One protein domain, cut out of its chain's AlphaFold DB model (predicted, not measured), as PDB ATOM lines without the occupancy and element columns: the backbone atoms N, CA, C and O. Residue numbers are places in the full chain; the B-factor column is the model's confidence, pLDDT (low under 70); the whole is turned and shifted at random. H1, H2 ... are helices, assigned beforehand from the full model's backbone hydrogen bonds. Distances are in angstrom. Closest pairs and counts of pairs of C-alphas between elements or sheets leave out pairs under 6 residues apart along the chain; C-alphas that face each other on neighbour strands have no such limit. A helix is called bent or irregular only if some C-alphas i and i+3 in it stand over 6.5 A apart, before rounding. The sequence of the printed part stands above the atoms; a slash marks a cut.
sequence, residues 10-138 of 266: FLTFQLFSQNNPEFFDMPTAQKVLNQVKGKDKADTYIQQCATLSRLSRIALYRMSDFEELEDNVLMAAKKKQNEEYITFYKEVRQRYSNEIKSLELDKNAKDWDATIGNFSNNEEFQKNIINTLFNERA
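AT A GLANCE: This is residues 10 to 138 of the 266 residues of an uncharacterized protein of Arenibacter palladensis (UniProt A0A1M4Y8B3). A long helical hairpin, H3 and H4 side by side, makes the length of the body. The shorter H5 packs with its residues 115 to 121 on H3 at a slant, H2 packs on H3 and only just reaches H4, and H6 stands crosswise near H3 and H2, while the short H1 is apart from the other helices beyond a long link. The printed part has 129 residues, with six named helices in the order H1 to H6 and no named strand, and its class is all helix. It is compact, with a radius of gyration of the C-alphas of 15.5 A and spans of 50 by 34 by 23 A.

HOW THE PARTS SIT: H4, residues 72 to 99, is the longest helix. It touches H3, residues 41 to 64, at a shallow tilt of 20 degrees, opposite ways, and the two form a hairpin; their closest C-alphas, of Ser 56 and Asn 82, are 5.0 A apart. H3 is the hub, touching three helices. With residues 46 to 54 alone it touches residues 115 to 121 of H5, residues 107 to 121, at a steep tilt of 41 degrees, the same way; the closest C-alphas, of Ala 50 and Ser 120, are 4.7 A apart. H2, residues 29 to 35, forms a hairpin with H3 at a steep tilt of 42 degrees, touching its residues 48 to 52 alone; the closest C-alphas, of Leu 33 and Gln 48, are 6.1 A apart. H2 only just touches residues 84 to 88 of H4, with 3 pairs of C-alphas within 8 A, the closest being those of Ala 29 and Tyr 85 at 5.6 A. H6, residues 123 to 133, is close to H3 but not clearly touching, about perpendicular at 86 degrees; the closest C-alphas, of Thr 51 and Ile 129, are 7.0 A apart. H1, residues 10 to 13, is apart from the other helices. Every O i to N i+4 pair is within hydrogen-bond range in H2, H4 and H6, against 19 of 20 in H3 and 7 of 11 in H5; H1 is too short for such a pair, and its one O i to N i+3 pair is not within range.

IN THESE COORDINATES: H4 runs 40.8 A from C-alpha 72 at (127.614, 135.790, 176.421) to C-alpha 99. H3 is 35.0 A long and H5 22.9 A; H5 is irregular, with C-alphas 110 and 113 8.2 A apart. H6 measures 15.3 A and ends at C-alpha 133, (116.026, 141.157, 153.207). H2 and H1 are short, and H1 begins at C-alpha 10, (98.956, 138.114, 166.819).

THE WHOLE: The two C-alphas farthest apart, of Leu 69 and Glu 104, are 51.2 A apart. The printed part has no cut. The link from H1 to H2 is long, 15 residues, and in it residues 19 to 20 pair antiparallel with residues 26 to 27. The mean pLDDT of the printed part is 73.9, and residues 10 to 24, 61 to 74 and 100 to 110 are under 70.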
ATOM      1  N   PHE A  10      98.382 137.725 168.113       47.94
ATOM      2  CA  PHE A  10      98.956 138.114 166.819       47.94
ATOM      3  C   PHE A  10      99.073 139.636 166.647       47.94
ATOM      4  O   PHE A  10     100.056 140.115 166.085       47.94
ATOM      5  N   LEU A  11      98.095 140.406 167.141       39.66
ATOM      6  CA  LEU A  11      98.066 141.866 166.987       39.66
ATOM      7  C   LEU A  11      99.100 142.605 167.851       39.66
ATOM      8  O   LEU A  11      99.573 143.664 167.452       39.66
ATOM      9  N   THR A  12      99.493 142.053 169.000       44.50
ATOM     10  CA  THR A  12     100.488 142.689 169.886       44.50
ATOM     11  C   THR A  12     101.933 142.449 169.441       44.50
ATOM     12  O   THR A  12     102.801 143.275 169.717       44.50
ATOM     13  N   PHE A  13     102.193 141.394 168.663       46.91
ATOM     14  CA  PHE A  13     103.508 141.144 168.062       46.91
ATOM     15  C   PHE A  13     103.794 141.999 166.814       46.91
ATOM     16  O   PHE A  13     104.949 142.147 166.428       46.91
ATOM     17  N   GLN A  14     102.772 142.593 166.183       44.84
ATOM     18  CA  GLN A  14     102.934 143.349 164.929       44.84
ATOM     19  C   GLN A  14     103.551 144.749 165.096       44.84
ATOM     20  O   GLN A  14     103.873 145.387 164.095       44.84
ATOM     21  N   LEU A  15     103.729 145.235 166.330       40.22
ATOM     22  CA  LEU A  15     104.209 146.598 166.597       40.22
ATOM     23  C   LEU A  15     105.682 146.689 167.019       40.22
ATOM     24  O   LEU A  15     106.191 147.793 167.196       40.22
ATOM     25  N   PHE A  16     106.399 145.567 167.121       42.91
ATOM     26  CA  PHE A  16     107.804 145.568 167.524       42.91
ATOM     27  C   PHE A  16     108.725 145.211 166.352       42.91
ATOM     28  O   PHE A  16     108.733 144.086 165.872       42.91
ATOM     29  N   SER A  17     109.483 146.222 165.912       48.56
ATOM     30  CA  SER A  17     110.704 146.187 165.093       48.56
ATOM     31  C   SER A  17     110.760 145.195 163.915       48.56
ATOM     32  O   SER A  17     110.941 143.992 164.074       48.56
ATOM     33  N   GLN A  18     110.743 145.720 162.684       57.31
ATOM     34  CA  GLN A  18     110.898 144.916 161.457       57.31
ATOM     35  C   GLN A  18     112.283 144.251 161.308       57.31
ATOM     36  O   GLN A  18     112.444 143.358 160.477       57.31
ATOM     37  N   ASN A  19     113.274 144.654 162.106       57.62
ATOM     38  CA  ASN A  19     114.607 144.054 162.162       57.62
ATOM     39  C   ASN A  19     114.966 143.760 163.625       57.62
ATOM     40  O   ASN A  19     114.500 144.472 164.513       57.62
ATOM     41  N   ASN A  20     115.807 142.762 163.894       59.88
ATOM     42  CA  ASN A  20     116.318 142.539 165.248       59.88
ATOM     43  C   ASN A  20     117.634 143.330 165.455       59.88
ATOM     44  O   ASN A  20     118.673 142.898 164.941       59.88
ATOM     45  N   PRO A  21     117.627 144.477 166.170       58.56
ATOM     46  CA  PRO A  21     118.815 145.324 166.318       58.56
ATOM     47  C   PRO A  21     119.929 144.657 167.135       58.56
ATOM     48  O   PRO A  21     121.109 144.921 166.898       58.56
ATOM     49  N   GLU A  22     119.575 143.740 168.041       57.22
ATOM     50  CA  GLU A  22     120.531 142.940 168.822       57.22
ATOM     51  C   GLU A  22     121.253 141.898 167.959       57.22
ATOM     52  O   GLU A  22     122.291 141.366 168.344       57.22
ATOM     53  N   PHE A  23     120.730 141.627 166.761       59.75
ATOM     54  CA  PHE A  23     121.256 140.620 165.855       59.75
ATOM     55  C   PHE A  23     121.646 141.209 164.497       59.75
ATOM     56  O   PHE A  23     121.346 140.668 163.428       59.75
ATOM     57  N   PHE A  24     122.356 142.338 164.555       63.38
ATOM     58  CA  PHE A  24     122.911 143.030 163.389       63.38
ATOM     59  C   PHE A  24     121.864 143.364 162.325       63.38
ATOM     60  O   PHE A  24     122.197 143.399 161.143       63.38
ATOM     61  N   ASP A  25     120.620 143.580 162.747       72.62
ATOM     62  CA  ASP A  25     119.490 143.920 161.891       72.62
ATOM     63  C   ASP A  25     119.139 142.860 160.832       72.62
ATOM     64  O   ASP A  25     118.626 143.188 159.755       72.62
ATOM     65  N   MET A  26     119.387 141.575 161.112       78.56
ATOM     66  CA  MET A  26     118.812 140.517 160.279       78.56
ATOM     67  C   MET A  26     117.272 140.585 160.282       78.56
ATOM     68  O   MET A  26     116.663 141.029 161.267       78.56
ATOM     69  N   PRO A  27     116.621 140.154 159.183       83.94
ATOM     70  CA  PRO A  27     115.167 140.182 159.078       83.94
ATOM     71  C   PRO A  27     114.534 139.232 160.099       83.94
ATOM     72  O   PRO A  27     114.978 138.093 160.238       83.94
ATOM     73  N   THR A  28     113.464 139.657 160.766       86.06
ATOM     74  CA  THR A  28     112.659 138.751 161.603       86.06
ATOM     75  C   THR A  28     111.983 137.685 160.744       86.06
ATOM     76  O   THR A  28     111.769 137.879 159.539       86.06
ATOM     77  N   ALA A  29     111.599 136.557 161.340       85.00
ATOM     78  CA  ALA A  29     110.883 135.519 160.604       85.00
ATOM     79  C   ALA A  29     109.560 136.057 160.030       85.00
ATOM     80  O   ALA A  29     109.203 135.763 158.890       85.00
ATOM     81  N   GLN A  30     108.879 136.940 160.765       84.38
ATOM     82  CA  GLN A  30     107.653 137.586 160.296       84.38
ATOM     83  C   GLN A  30     107.882 138.455 159.051       84.38
ATOM     84  O   GLN A  30     107.079 138.416 158.114       84.38
ATOM     85  N   LYS A  31     108.987 139.214 159.000       86.62
ATOM     86  CA  LYS A  31     109.352 140.004 157.815       86.62
ATOM     87  C   LYS A  31     109.570 139.104 156.599       86.62
ATOM     88  O   LYS A  31     109.083 139.428 155.517       86.62
ATOM     89  N   VAL A  32     110.214 137.948 156.787       88.19
ATOM     90  CA  VAL A  32     110.401 136.938 155.730       88.19
ATOM     91  C   VAL A  32     109.054 136.470 155.176       88.19
ATOM     92  O   VAL A  32     108.855 136.502 153.965       88.19
ATOM     93  N   LEU A  33     108.098 136.102 156.036       87.56
ATOM     94  CA  LEU A  33     106.770 135.646 155.590       87.56
ATOM     95  C   LEU A  33     105.983 136.727 154.837       87.56
ATOM     96  O   LEU A  33     105.214 136.444 153.908       87.56
ATOM     97  N   ASN A  34     106.172 137.984 155.230       88.81
ATOM     98  CA  ASN A  34     105.494 139.106 154.602       88.81
ATOM     99  C   ASN A  34     106.091 139.437 153.227       88.81
ATOM    100  O   ASN A  34     105.327 139.727 152.308       88.81
ATOM    101  N   GLN A  35     107.416 139.368 153.076       90.38
ATOM    102  CA  GLN A  35     108.123 139.846 151.880       90.38
ATOM    103  C   GLN A  35     108.418 138.755 150.844       90.38
ATOM    104  O   GLN A  35     108.428 139.045 149.652       90.38
ATOM    105  N   VAL A  36     108.632 137.504 151.258       90.25
ATOM    106  CA  VAL A  36     108.929 136.404 150.329       90.25
ATOM    107  C   VAL A  36     107.625 135.855 149.757       90.25
ATOM    108  O   VAL A  36     106.802 135.299 150.496       90.25
ATOM    109  N   LYS A  37     107.444 136.026 148.442       91.81
ATOM    110  CA  LYS A  37     106.281 135.582 147.661       91.81
ATOM    111  C   LYS A  37     106.745 134.809 146.428       91.81
ATOM    112  O   LYS A  37     107.656 135.249 145.736       91.81
ATOM    113  N   GLY A  38     106.095 133.679 146.171       86.31
ATOM    114  CA  GLY A  38     106.267 132.886 144.959       86.31
ATOM    115  C   GLY A  38     105.195 133.194 143.915       86.31
ATOM    116  O   GLY A  38     104.317 134.031 144.124       86.31
ATOM    117  N   LYS A  39     105.258 132.485 142.788       88.38
ATOM    118  CA  LYS A  39     104.295 132.579 141.678       88.38
ATOM    119  C   LYS A  39     102.892 132.129 142.084       88.38
ATOM    120  O   LYS A  39     101.901 132.650 141.585       88.38
ATOM    121  N   ASP A  40     102.825 131.172 143.001       85.56
ATOM    122  CA  ASP A  40     101.598 130.648 143.585       85.56
ATOM    123  C   ASP A  40     101.782 130.388 145.093       85.56
ATOM    124  O   ASP A  40     102.819 130.711 145.686       85.56
ATOM    125  N   LYS A  41     100.754 129.835 145.748       83.06
ATOM    126  CA  LYS A  41     100.799 129.536 147.187       83.06
ATOM    127  C   LYS A  41     101.837 128.466 147.532       83.06
ATOM    128  O   LYS A  41     102.515 128.608 148.546       83.06
ATOM    129  N   ALA A  42     101.973 127.419 146.720       80.94
ATOM    130  CA  ALA A  42     102.922 126.340 146.976       80.94
ATOM    131  C   ALA A  42     104.367 126.834 146.842       80.94
ATOM    132  O   ALA A  42     105.172 126.622 147.749       80.94
ATOM    133  N   ASP A  43     104.660 127.576 145.776       83.50
ATOM    134  CA  ASP A  43     105.948 128.232 145.549       83.50
ATOM    135  C   ASP A  43     106.255 129.252 146.658       83.50
ATOM    136  O   ASP A  43     107.356 129.272 147.205       83.50
ATOM    137  N   THR A  44     105.258 130.031 147.095       88.06
ATOM    138  CA  THR A  44     105.407 130.948 148.240       88.06
ATOM    139  C   THR A  44     105.851 130.204 149.498       88.06
ATOM    140  O   THR A  44     106.802 130.625 150.156       88.06
ATOM    141  N   TYR A  45     105.206 129.083 149.826       84.94
ATOM    142  CA  TYR A  45     105.567 128.289 150.996       84.94
ATOM    143  C   TYR A  45     106.959 127.654 150.872       84.94
ATOM    144  O   TYR A  45     107.718 127.670 151.843       84.94
ATOM    145  N   ILE A  46     107.328 127.150 149.690       84.81
ATOM    146  CA  ILE A  46     108.669 126.603 149.426       84.81
ATOM    147  C   ILE A  46     109.733 127.686 149.622       84.81
ATOM    148  O   ILE A  46     110.688 127.475 150.372       84.81
ATOM    149  N   GLN A  47     109.557 128.859 149.012       88.88
ATOM    150  CA  GLN A  47     110.521 129.953 149.110       88.88
ATOM    151  C   GLN A  47     110.625 130.506 150.535       88.88
ATOM    152  O   GLN A  47     111.732 130.779 151.003       88.88
ATOM    153  N   GLN A  48     109.511 130.625 151.264       89.62
ATOM    154  CA  GLN A  48     109.520 131.034 152.672       89.62
ATOM    155  C   GLN A  48     110.284 130.032 153.544       89.62
ATOM    156  O   GLN A  48     111.167 130.429 154.305       89.62
ATOM    157  N   CYS A  49     110.016 128.734 153.391       86.62
ATOM    158  CA  CYS A  49     110.731 127.679 154.109       86.62
ATOM    159  C   CYS A  49     112.226 127.650 153.764       86.62
ATOM    160  O   CYS A  49     113.065 127.587 154.664       86.62
ATOM    161  N   ALA A  50     112.577 127.741 152.479       86.75
ATOM    162  CA  ALA A  50     113.965 127.777 152.024       86.75
ATOM    163  C   ALA A  50     114.710 129.008 152.561       86.75
ATOM    164  O   ALA A  50     115.863 128.887 152.988       86.75
ATOM    165  N   THR A  51     114.036 130.162 152.605       90.56
ATOM    166  CA  THR A  51     114.579 131.405 153.168       90.56
ATOM    167  C   THR A  51     114.809 131.275 154.669       90.56
ATOM    168  O   THR A  51     115.924 131.507 155.125       90.56
ATOM    169  N   LEU A  52     113.809 130.843 155.443       89.00
ATOM    170  CA  LEU A  52     113.939 130.663 156.896       89.00
ATOM    171  C   LEU A  52     115.022 129.637 157.253       89.00
ATOM    172  O   LEU A  52     115.844 129.888 158.133       89.00
ATOM    173  N   SER A  53     115.079 128.521 156.523       86.75
ATOM    174  CA  SER A  53     116.134 127.511 156.664       86.75
ATOM    175  C   SER A  53     117.520 128.100 156.382       86.75
ATOM    176  O   SER A  53     118.469 127.879 157.139       86.75
ATOM    177  N   ARG A  54     117.650 128.926 155.334       87.31
ATOM    178  CA  ARG A  54     118.918 129.591 155.014       87.31
ATOM    179  C   ARG A  54     119.321 130.600 156.089       87.31
ATOM    180  O   ARG A  54     120.484 130.613 156.481       87.31
ATOM    181  N   LEU A  55     118.388 131.415 156.572       87.12
ATOM    182  CA  LEU A  55     118.641 132.403 157.623       87.12
ATOM    183  C   LEU A  55     119.029 131.741 158.946       87.12
ATOM    184  O   LEU A  55     119.991 132.178 159.571       87.12
ATOM    185  N   SER A  56     118.368 130.640 159.315       86.00
ATOM    186  CA  SER A  56     118.754 129.792 160.451       86.00
ATOM    187  C   SER A  56     120.193 129.292 160.317       86.00
ATOM    188  O   SER A  56     120.995 129.459 161.234       86.00
ATOM    189  N   ARG A  57     120.576 128.774 159.143       82.81
ATOM    190  CA  ARG A  57     121.964 128.368 158.880       82.81
ATOM    191  C   ARG A  57     122.936 129.536 159.005       82.81
ATOM    192  O   ARG A  57     123.962 129.382 159.650       82.81
ATOM    193  N   ILE A  58     122.637 130.696 158.419       80.62
ATOM    194  CA  ILE A  58     123.506 131.882 158.530       80.62
ATOM    195  C   ILE A  58     123.647 132.306 160.000       80.62
ATOM    196  O   ILE A  58     124.748 132.653 160.425       80.62
ATOM    197  N   ALA A  59     122.564 132.250 160.778       78.38
ATOM    198  CA  ALA A  59     122.588 132.569 162.199       78.38
ATOM    199  C   ALA A  59     123.461 131.590 163.001       78.38
ATOM    200  O   ALA A  59     124.263 132.040 163.815       78.38
ATOM    201  N   LEU A  60     123.364 130.285 162.717       74.38
ATOM    202  CA  LEU A  60     124.166 129.224 163.339       74.38
ATOM    203  C   LEU A  60     125.643 129.260 162.938       74.38
ATOM    204  O   LEU A  60     126.509 129.160 163.797       74.38
ATOM    205  N   TYR A  61     125.958 129.432 161.654       68.81
ATOM    206  CA  TYR A  61     127.353 129.523 161.196       68.81
ATOM    207  C   TYR A  61     128.073 130.729 161.810       68.81
ATOM    208  O   TYR A  61     129.260 130.672 162.110       68.81
ATOM    209  N   ARG A  62     127.342 131.817 162.076       63.06
ATOM    210  CA  ARG A  62     127.872 132.950 162.843       63.06
ATOM    211  C   ARG A  62     128.106 132.649 164.324       63.06
ATOM    212  O   ARG A  62     128.679 133.504 164.987       63.06
ATOM    213  N   MET A  63     127.636 131.529 164.862       55.31
ATOM    214  CA  MET A  63     127.960 131.106 166.228       55.31
ATOM    215  C   MET A  63     129.284 130.345 166.254       55.31
ATOM    216  O   MET A  63     130.137 130.672 167.065       55.31
ATOM    217  N   SER A  64     129.487 129.403 165.325       55.41
ATOM    218  CA  SER A  64     130.665 128.520 165.313       55.41
ATOM    219  C   SER A  64     131.985 129.244 165.041       55.41
ATOM    220  O   SER A  64     133.009 128.878 165.599       55.41
ATOM    221  N   ASP A  65     131.976 130.292 164.211       54.50
ATOM    222  CA  ASP A  65     133.199 131.037 163.861       54.50
ATOM    223  C   ASP A  65     133.650 132.019 164.964       54.50
ATOM    224  O   ASP A  65     134.702 132.645 164.843       54.50
ATOM    225  N   PHE A  66     132.847 132.194 166.020       52.38
ATOM    226  CA  PHE A  66     133.058 133.194 167.075       52.38
ATOM    227  C   PHE A  66     133.012 132.607 168.496       52.38
ATOM    228  O   PHE A  66     133.080 133.367 169.464       52.38
ATOM    229  N   GLU A  67     132.940 131.276 168.634       51.72
ATOM    230  CA  GLU A  67     132.916 130.578 169.932       51.72
ATOM    231  C   GLU A  67     134.118 130.925 170.828       51.72
ATOM    232  O   GLU A  67     134.001 130.865 172.047       51.72
ATOM    233  N   GLU A  68     135.241 131.362 170.253       50.44
ATOM    234  CA  GLU A  68     136.439 131.712 171.020       50.44
ATOM    235  C   GLU A  68     136.470 133.163 171.548       50.44
ATOM    236  O   GLU A  68     137.352 133.477 172.343       50.44
ATOM    237  N   LEU A  69     135.550 134.063 171.151       48.56
ATOM    238  CA  LEU A  69     135.715 135.512 171.410       48.56
ATOM    239  C   LEU A  69     134.447 136.344 171.688       48.56
ATOM    240  O   LEU A  69     134.576 137.548 171.912       48.56
ATOM    241  N   GLU A  70     133.235 135.779 171.676       54.19
ATOM    242  CA  GLU A  70     132.009 136.582 171.836       54.19
ATOM    243  C   GLU A  70     131.429 136.629 173.260       54.19
ATOM    244  O   GLU A  70     131.294 135.623 173.953       54.19
ATOM    245  N   ASP A  71     131.019 137.840 173.653       60.72
ATOM    246  CA  ASP A  71     130.247 138.155 174.857       60.72
ATOM    247  C   ASP A  71     128.971 137.289 174.946       60.72
ATOM    248  O   ASP A  71     128.219 137.147 173.974       60.72
ATOM    249  N   ASN A  72     128.710 136.725 176.129       66.12
ATOM    250  CA  ASN A  72     127.614 135.790 176.421       66.12
ATOM    251  C   ASN A  72     126.236 136.346 175.988       66.12
ATOM    252  O   ASN A  72     125.357 135.611 175.534       66.12
ATOM    253  N   VAL A  73     126.070 137.672 176.046       67.12
ATOM    254  CA  VAL A  73     124.844 138.372 175.631       67.12
ATOM    255  C   VAL A  73     124.589 138.247 174.125       67.12
ATOM    256  O   VAL A  73     123.461 137.974 173.704       67.12
ATOM    257  N   LEU A  74     125.627 138.394 173.296       67.50
ATOM    258  CA  LEU A  74     125.487 138.318 171.843       67.50
ATOM    259  C   LEU A  74     125.154 136.889 171.407       67.50
ATOM    260  O   LEU A  74     124.251 136.697 170.592       67.50
ATOM    261  N   MET A  75     125.816 135.890 172.000       72.19
ATOM    262  CA  MET A  75     125.550 134.473 171.732       72.19
ATOM    263  C   MET A  75     124.093 134.097 172.062       72.19
ATOM    264  O   MET A  75     123.426 133.427 171.263       72.19
ATOM    265  N   ALA A  76     123.563 134.585 173.190       74.00
ATOM    266  CA  ALA A  76     122.166 134.390 173.574       74.00
ATOM    267  C   ALA A  76     121.186 135.005 172.557       74.00
ATOM    268  O   ALA A  76     120.219 134.346 172.159       74.00
ATOM    269  N   ALA A  77     121.464 136.220 172.069       72.31
ATOM    270  CA  ALA A  77     120.663 136.861 171.026       72.31
ATOM    271  C   ALA A  77     120.685 136.064 169.707       72.31
ATOM    272  O   ALA A  77     119.628 135.822 169.116       72.31
ATOM    273  N   LYS A  78     121.859 135.564 169.283       73.12
ATOM    274  CA  LYS A  78     121.978 134.700 168.092       73.12
ATOM    275  C   LYS A  78     121.119 133.441 168.229       73.12
ATOM    276  O   LYS A  78     120.452 133.028 167.277       73.12
ATOM    277  N   LYS A  79     121.146 132.816 169.412       79.62
ATOM    278  CA  LYS A  79     120.432 131.562 169.688       79.62
ATOM    279  C   LYS A  79     118.933 131.764 169.614       79.62
ATOM    280  O   LYS A  79     118.259 131.024 168.901       79.62
ATOM    281  N   LYS A  80     118.448 132.830 170.247       81.56
ATOM    282  CA  LYS A  80     117.046 133.233 170.199       81.56
ATOM    283  C   LYS A  80     116.576 133.503 168.765       81.56
ATOM    284  O   LYS A  80     115.498 133.054 168.388       81.56
ATOM    285  N   GLN A  81     117.392 134.160 167.934       78.00
ATOM    286  CA  GLN A  81     117.050 134.385 166.524       78.00
ATOM    287  C   GLN A  81     116.974 133.076 165.724       78.00
ATOM    288  O   GLN A  81     116.064 132.880 164.919       78.00
ATOM    289  N   ASN A  82     117.928 132.166 165.927       82.56
ATOM    290  CA  ASN A  82     117.897 130.865 165.268       82.56
ATOM    291  C   ASN A  82     116.655 130.053 165.678       82.56
ATOM    292  O   ASN A  82     115.996 129.452 164.829       82.56
ATOM    293  N   GLU A  83     116.307 130.073 166.965       84.00
ATOM    294  CA  GLU A  83     115.088 129.456 167.492       84.00
ATOM    295  C   GLU A  83     113.824 130.065 166.866       84.00
ATOM    296  O   GLU A  83     112.924 129.313 166.481       84.00
ATOM    297  N   GLU A  84     113.773 131.389 166.676       84.19
ATOM    298  CA  GLU A  84     112.685 132.065 165.956       84.19
ATOM    299  C   GLU A  84     112.543 131.519 164.525       84.19
ATOM    300  O   GLU A  84     111.467 131.056 164.142       84.19
ATOM    301  N   TYR A  85     113.630 131.489 163.745       84.94
ATOM    302  CA  TYR A  85     113.590 130.984 162.366       84.94
ATOM    303  C   TYR A  85     113.152 129.521 162.282       84.94
ATOM    304  O   TYR A  85     112.337 129.173 161.426       84.94
ATOM    305  N   ILE A  86     113.654 128.665 163.176       83.38
ATOM    306  CA  ILE A  86     113.279 127.246 163.232       83.38
ATOM    307  C   ILE A  86     111.799 127.087 163.598       83.38
ATOM    308  O   ILE A  86     111.115 126.223 163.045       83.38
ATOM    309  N   THR A  87     111.295 127.908 164.519       85.69
ATOM    310  CA  THR A  87     109.895 127.867 164.958       85.69
ATOM    311  C   THR A  87     108.968 128.229 163.806       85.69
ATOM    312  O   THR A  87     108.118 127.425 163.422       85.69
ATOM    313  N   PHE A  88     109.207 129.370 163.157       82.94
ATOM    314  CA  PHE A  88     108.417 129.792 162.003       82.94
ATOM    315  C   PHE A  88     108.553 128.838 160.813       82.94
ATOM    316  O   PHE A  88     107.566 128.576 160.131       82.94
ATOM    317  N   TYR A  89     109.732 128.251 160.584       83.19
ATOM    318  CA  TYR A  89     109.907 127.211 159.568       83.19
ATOM    319  C   TYR A  89     108.952 126.034 159.808       83.19
ATOM    320  O   TYR A  89     108.254 125.599 158.889       83.19
ATOM    321  N   LYS A  90     108.876 125.540 161.053       84.44
ATOM    322  CA  LYS A  90     107.965 124.448 161.428       84.44
ATOM    323  C   LYS A  90     106.502 124.850 161.242       84.44
ATOM    324  O   LYS A  90     105.724 124.051 160.730       84.44
ATOM    325  N   GLU A  91     106.133 126.078 161.599       85.00
ATOM    326  CA  GLU A  91     104.763 126.576 161.431       85.00
ATOM    327  C   GLU A  91     104.343 126.715 159.966       85.00
ATOM    328  O   GLU A  91     103.230 126.332 159.607       85.00
ATOM    329  N   VAL A  92     105.209 127.261 159.107       81.56
ATOM    330  CA  VAL A  92     104.940 127.376 157.663       81.56
ATOM    331  C   VAL A  92     104.830 125.990 157.043       81.56
ATOM    332  O   VAL A  92     103.891 125.719 156.298       81.56
ATOM    333  N   ARG A  93     105.735 125.079 157.411       79.44
ATOM    334  CA  ARG A  93     105.684 123.677 156.992       79.44
ATOM    335  C   ARG A  93     104.389 122.992 157.422       79.44
ATOM    336  O   ARG A  93     103.791 122.270 156.626       79.44
ATOM    337  N   GLN A  94     103.934 123.228 158.651       82.06
ATOM    338  CA  GLN A  94     102.677 122.670 159.142       82.06
ATOM    339  C   GLN A  94     101.474 123.248 158.388       82.06
ATOM    340  O   GLN A  94     100.602 122.486 157.975       82.06
ATOM    341  N   ARG A  95     101.444 124.568 158.154       78.25
ATOM    342  CA  ARG A  95     100.400 125.226 157.350       78.25
ATOM    343  C   ARG A  95     100.345 124.672 155.933       78.25
ATOM    344  O   ARG A  95      99.279 124.251 155.502       78.25
ATOM    345  N   TYR A  96     101.490 124.550 155.263       72.31
ATOM    346  CA  TYR A  96     101.587 123.896 153.957       72.31
ATOM    347  C   TYR A  96     101.025 122.467 153.993       72.31
ATOM    348  O   TYR A  96     100.201 122.094 153.159       72.31
ATOM    349  N   SER A  97     101.428 121.669 154.989       72.81
ATOM    350  CA  SER A  97     100.945 120.294 155.138       72.81
ATOM    351  C   SER A  97      99.434 120.216 155.369       72.81
ATOM    352  O   SER A  97      98.849 119.194 155.030       72.81
ATOM    353  N   ASN A  98      98.812 121.242 155.948       74.50
ATOM    354  CA  ASN A  98      97.374 121.270 156.204       74.50
ATOM    355  C   ASN A  98      96.580 121.817 155.006       74.50
ATOM    356  O   ASN A  98      95.507 121.306 154.720       74.50
ATOM    357  N   GLU A  99      97.095 122.842 154.323       72.69
ATOM    358  CA  GLU A  99      96.381 123.568 153.262       72.69
ATOM    359  C   GLU A  99      96.612 123.001 151.858       72.69
ATOM    360  O   GLU A  99      95.738 123.119 151.004       72.69
ATOM    361  N   ILE A 100      97.789 122.426 151.589       63.31
ATOM    362  CA  ILE A 100      98.174 121.990 150.238       63.31
ATOM    363  C   ILE A 100      98.098 120.472 150.079       63.31
ATOM    364  O   ILE A 100      97.667 120.005 149.027       63.31
ATOM    365  N   LYS A 101      98.378 119.673 151.123       60.75
ATOM    366  CA  LYS A 101      98.098 118.222 151.054       60.75
ATOM    367  C   LYS A 101      96.604 117.913 150.939       60.75
ATOM    368  O   LYS A 101      96.255 116.872 150.399       60.75
ATOM    369  N   SER A 102      95.730 118.804 151.411       57.34
ATOM    370  CA  SER A 102      94.276 118.682 151.238       57.34
ATOM    371  C   SER A 102      93.797 118.991 149.814       57.34
ATOM    372  O   SER A 102      92.640 118.730 149.513       57.34
ATOM    373  N   LEU A 103      94.651 119.561 148.953       53.66
ATOM    374  CA  LEU A 103      94.315 119.949 147.576       53.66
ATOM    375  C   LEU A 103      94.647 118.864 146.534       53.66
ATOM    376  O   LEU A 103      94.608 119.155 145.345       53.66
ATOM    377  N   GLU A 104      95.011 117.644 146.956       51.34
ATOM    378  CA  GLU A 104      95.433 116.533 146.073       51.34
ATOM    379  C   GLU A 104      96.528 116.902 145.047       51.34
ATOM    380  O   GLU A 104      96.749 116.196 144.061       51.34
ATOM    381  N   LEU A 105      97.289 117.973 145.295       52.78
ATOM    382  CA  LEU A 105      98.452 118.325 144.491       52.78
ATOM    383  C   LEU A 105      99.649 117.453 144.904       52.78
ATOM    384  O   LEU A 105     100.501 117.823 145.708       52.78
ATOM    385  N   ASP A 106      99.679 116.296 144.246       48.09
ATOM    386  CA  ASP A 106     100.838 115.784 143.515       48.09
ATOM    387  C   ASP A 106     101.784 114.800 144.238       48.09
ATOM    388  O   ASP A 106     102.229 114.972 145.376       48.09
ATOM    389  N   LYS A 107     102.185 113.769 143.483       50.53
ATOM    390  CA  LYS A 107     103.264 112.815 143.795       50.53
ATOM    391  C   LYS A 107     104.596 113.529 144.102       50.53
ATOM    392  O   LYS A 107     105.456 112.935 144.751       50.53
ATOM    393  N   ASN A 108     104.721 114.802 143.718       48.25
ATOM    394  CA  ASN A 108     105.827 115.718 144.013       48.25
ATOM    395  C   ASN A 108     105.939 116.150 145.492       48.25
ATOM    396  O   ASN A 108     107.003 116.594 145.919       48.25
ATOM    397  N   ALA A 109     104.910 115.949 146.325       52.31
ATOM    398  CA  ALA A 109     105.006 116.195 147.769       52.31
ATOM    399  C   ALA A 109     105.996 115.252 148.494       52.31
ATOM    400  O   ALA A 109     106.388 115.532 149.629       52.31
ATOM    401  N   LYS A 110     106.413 114.145 147.854       54.91
ATOM    402  CA  LYS A 110     107.371 113.183 148.423       54.91
ATOM    403  C   LYS A 110     108.801 113.718 148.537       54.91
ATOM    404  O   LYS A 110     109.539 113.177 149.351       54.91
ATOM    405  N   ASP A 111     109.168 114.770 147.803       70.00
ATOM    406  CA  ASP A 111     110.546 115.294 147.786       70.00
ATOM    407  C   ASP A 111     110.644 116.776 148.189       70.00
ATOM    408  O   ASP A 111     111.531 117.528 147.783       70.00
ATOM    409  N   TRP A 112     109.691 117.227 149.007       72.44
ATOM    410  CA  TRP A 112     109.579 118.625 149.426       72.44
ATOM    411  C   TRP A 112     110.796 119.101 150.231       72.44
ATOM    412  O   TRP A 112     111.287 120.209 150.023       72.44
ATOM    413  N   ASP A 113     111.335 118.238 151.097       74.12
ATOM    414  CA  ASP A 113     112.543 118.543 151.867       74.12
ATOM    415  C   ASP A 113     113.774 118.682 150.955       74.12
ATOM    416  O   ASP A 113     114.588 119.586 151.166       74.12
ATOM    417  N   ALA A 114     113.891 117.866 149.899       78.38
ATOM    418  CA  ALA A 114     114.955 118.030 148.909       78.38
ATOM    419  C   ALA A 114     114.741 119.274 148.046       78.38
ATOM    420  O   ALA A 114     115.698 119.982 147.753       78.38
ATOM    421  N   THR A 115     113.494 119.603 147.698       80.00
ATOM    422  CA  THR A 115     113.163 120.822 146.945       80.00
ATOM    423  C   THR A 115     113.550 122.073 147.731       80.00
ATOM    424  O   THR A 115     114.250 122.940 147.207       80.00
ATOM    425  N   ILE A 116     113.181 122.142 149.015       80.62
ATOM    426  CA  ILE A 116     113.607 123.210 149.930       80.62
ATOM    427  C   ILE A 116     115.127 123.219 150.075       80.62
ATOM    428  O   ILE A 116     115.732 124.291 150.063       80.62
ATOM    429  N   GLY A 117     115.752 122.047 150.205       78.12
ATOM    430  CA  GLY A 117     117.204 121.911 150.287       78.12
ATOM    431  C   GLY A 117     117.915 122.486 149.062       78.12
ATOM    432  O   GLY A 117     118.820 123.309 149.208       78.12
ATOM    433  N   ASN A 118     117.466 122.115 147.864       81.94
ATOM    434  CA  ASN A 118     118.000 122.579 146.586       81.94
ATOM    435  C   ASN A 118     117.811 124.090 146.418       81.94
ATOM    436  O   ASN A 118     118.770 124.787 146.092       81.94
ATOM    437  N   PHE A 119     116.620 124.615 146.729       80.25
ATOM    438  CA  PHE A 119     116.362 126.059 146.712       80.25
ATOM    439  C   PHE A 119     117.243 126.813 147.711       80.25
ATOM    440  O   PHE A 119     117.901 127.781 147.348       80.25
ATOM    441  N   SER A 120     117.315 126.348 148.960       82.31
ATOM    442  CA  SER A 120     118.118 126.976 150.018       82.31
ATOM    443  C   SER A 120     119.613 127.008 149.676       82.31
ATOM    444  O   SER A 120     120.332 127.923 150.085       82.31
ATOM    445  N   ASN A 121     120.090 126.025 148.908       78.31
ATOM    446  CA  ASN A 121     121.483 125.912 148.481       78.31
ATOM    447  C   ASN A 121     121.792 126.642 147.160       78.31
ATOM    448  O   ASN A 121     122.969 126.827 146.859       78.31
ATOM    449  N   ASN A 122     120.787 127.091 146.406       87.06
ATOM    450  CA  ASN A 122     120.986 127.825 145.159       87.06
ATOM    451  C   ASN A 122     121.650 129.196 145.413       87.06
ATOM    452  O   ASN A 122     121.183 129.983 146.241       87.06
ATOM    453  N   GLU A 123     122.741 129.495 144.702       83.50
ATOM    454  CA  GLU A 123     123.522 130.723 144.912       83.50
ATOM    455  C   GLU A 123     122.763 132.004 144.561       83.50
ATOM    456  O   GLU A 123     122.876 133.005 145.268       83.50
ATOM    457  N   GLU A 124     121.997 131.991 143.472       86.75
ATOM    458  CA  GLU A 124     121.233 133.151 143.014       86.75
ATOM    459  C   GLU A 124     120.123 133.487 144.011       86.75
ATOM    460  O   GLU A 124     119.981 134.637 144.430       86.75
ATOM    461  N   PHE A 125     119.414 132.464 144.489       85.81
ATOM    462  CA  PHE A 125     118.409 132.597 145.537       85.81
ATOM    463  C   PHE A 125     119.008 133.162 146.831       85.81
ATOM    464  O   PHE A 125     118.458 134.093 147.419       85.81
ATOM    465  N   GLN A 126     120.172 132.659 147.253       84.56
ATOM    466  CA  GLN A 126     120.877 133.189 148.420       84.56
ATOM    467  C   GLN A 126     121.255 134.659 148.238       84.56
ATOM    468  O   GLN A 126     120.973 135.465 149.123       84.56
ATOM    469  N   LYS A 127     121.856 135.029 147.100       85.69
ATOM    470  CA  LYS A 127     122.196 136.428 146.795       85.69
ATOM    471  C   LYS A 127     120.952 137.313 146.842       85.69
ATOM    472  O   LYS A 127     121.006 138.393 147.425       85.69
ATOM    473  N   ASN A 128     119.830 136.839 146.305       87.88
ATOM    474  CA  ASN A 128     118.575 137.580 146.314       87.88
ATOM    475  C   ASN A 128     118.016 137.781 147.736       87.88
ATOM    476  O   ASN A 128     117.618 138.892 148.085       87.88
ATOM    477  N   ILE A 129     118.058 136.747 148.589       86.19
ATOM    478  CA  ILE A 129     117.683 136.851 150.011       86.19
ATOM    479  C   ILE A 129     118.509 137.931 150.708       86.19
ATOM    480  O   ILE A 129     117.947 138.792 151.383       86.19
ATOM    481  N   ILE A 130     119.835 137.889 150.549       84.81
ATOM    482  CA  ILE A 130     120.733 138.854 151.188       84.81
ATOM    483  C   ILE A 130     120.438 140.263 150.663       84.81
ATOM    484  O   ILE A 130     120.233 141.181 151.447       84.81
ATOM    485  N   ASN A 131     120.342 140.445 149.349       86.75
ATOM    486  CA  ASN A 131     120.130 141.767 148.763       86.75
ATOM    487  C   ASN A 131     118.788 142.394 149.154       86.75
ATOM    488  O   ASN A 131     118.734 143.605 149.369       86.75
ATOM    489  N   THR A 132     117.742 141.573 149.264       87.06
ATOM    490  CA  THR A 132     116.367 142.032 149.495       87.06
ATOM    491  C   THR A 132     116.034 142.171 150.977       87.06
ATOM    492  O   THR A 132     115.370 143.126 151.375       87.06
ATOM    493  N   LEU A 133     116.468 141.222 151.812       86.44
ATOM    494  CA  LEU A 133     116.026 141.157 153.207       86.44
ATOM    495  C   LEU A 133     117.020 141.778 154.190       86.44
ATOM    496  O   LEU A 133     116.599 142.199 155.274       86.44
ATOM    497  N   PHE A 134     118.313 141.832 153.845       85.69
ATOM    498  CA  PHE A 134     119.344 142.367 154.736       85.69
ATOM    499  C   PHE A 134     119.453 143.875 154.548       85.69
ATOM    500  O   PHE A 134     119.422 144.383 153.428       85.69
ATOM    501  N   ASN A 135     119.643 144.597 155.649       84.19
ATOM    502  CA  ASN A 135     120.100 145.977 155.566       84.19
ATOM    503  C   ASN A 135     121.620 146.035 155.300       84.19
ATOM    504  O   ASN A 135     122.316 145.018 155.336       84.19
ATOM    505  N   GLU A 136     122.156 147.232 155.065       82.81
ATOM    506  CA  GLU A 136     123.579 147.419 154.738       82.81
ATOM    507  C   GLU A 136     124.531 146.903 155.828       82.81
ATOM    508  O   GLU A 136     125.564 146.300 155.531       82.81
ATOM    509  N   ARG A 137     124.162 147.046 157.108       79.81
ATOM    510  CA  ARG A 137     124.959 146.522 158.225       79.81
ATOM    511  C   ARG A 137     125.046 144.995 158.184       79.81
ATOM    512  O   ARG A 137     126.141 144.438 158.286       79.81
ATOM    513  N   ALA A 138     123.915 144.316 157.993       78.56
ATOM    514  CA  ALA A 138     123.844 142.866 157.886       78.56
ATOM    515  C   ALA A 138     124.597 142.340 156.650       78.56
ATOM    516  O   ALA A 138     125.306 141.333 156.767       78.56
TER     517      ALA A 138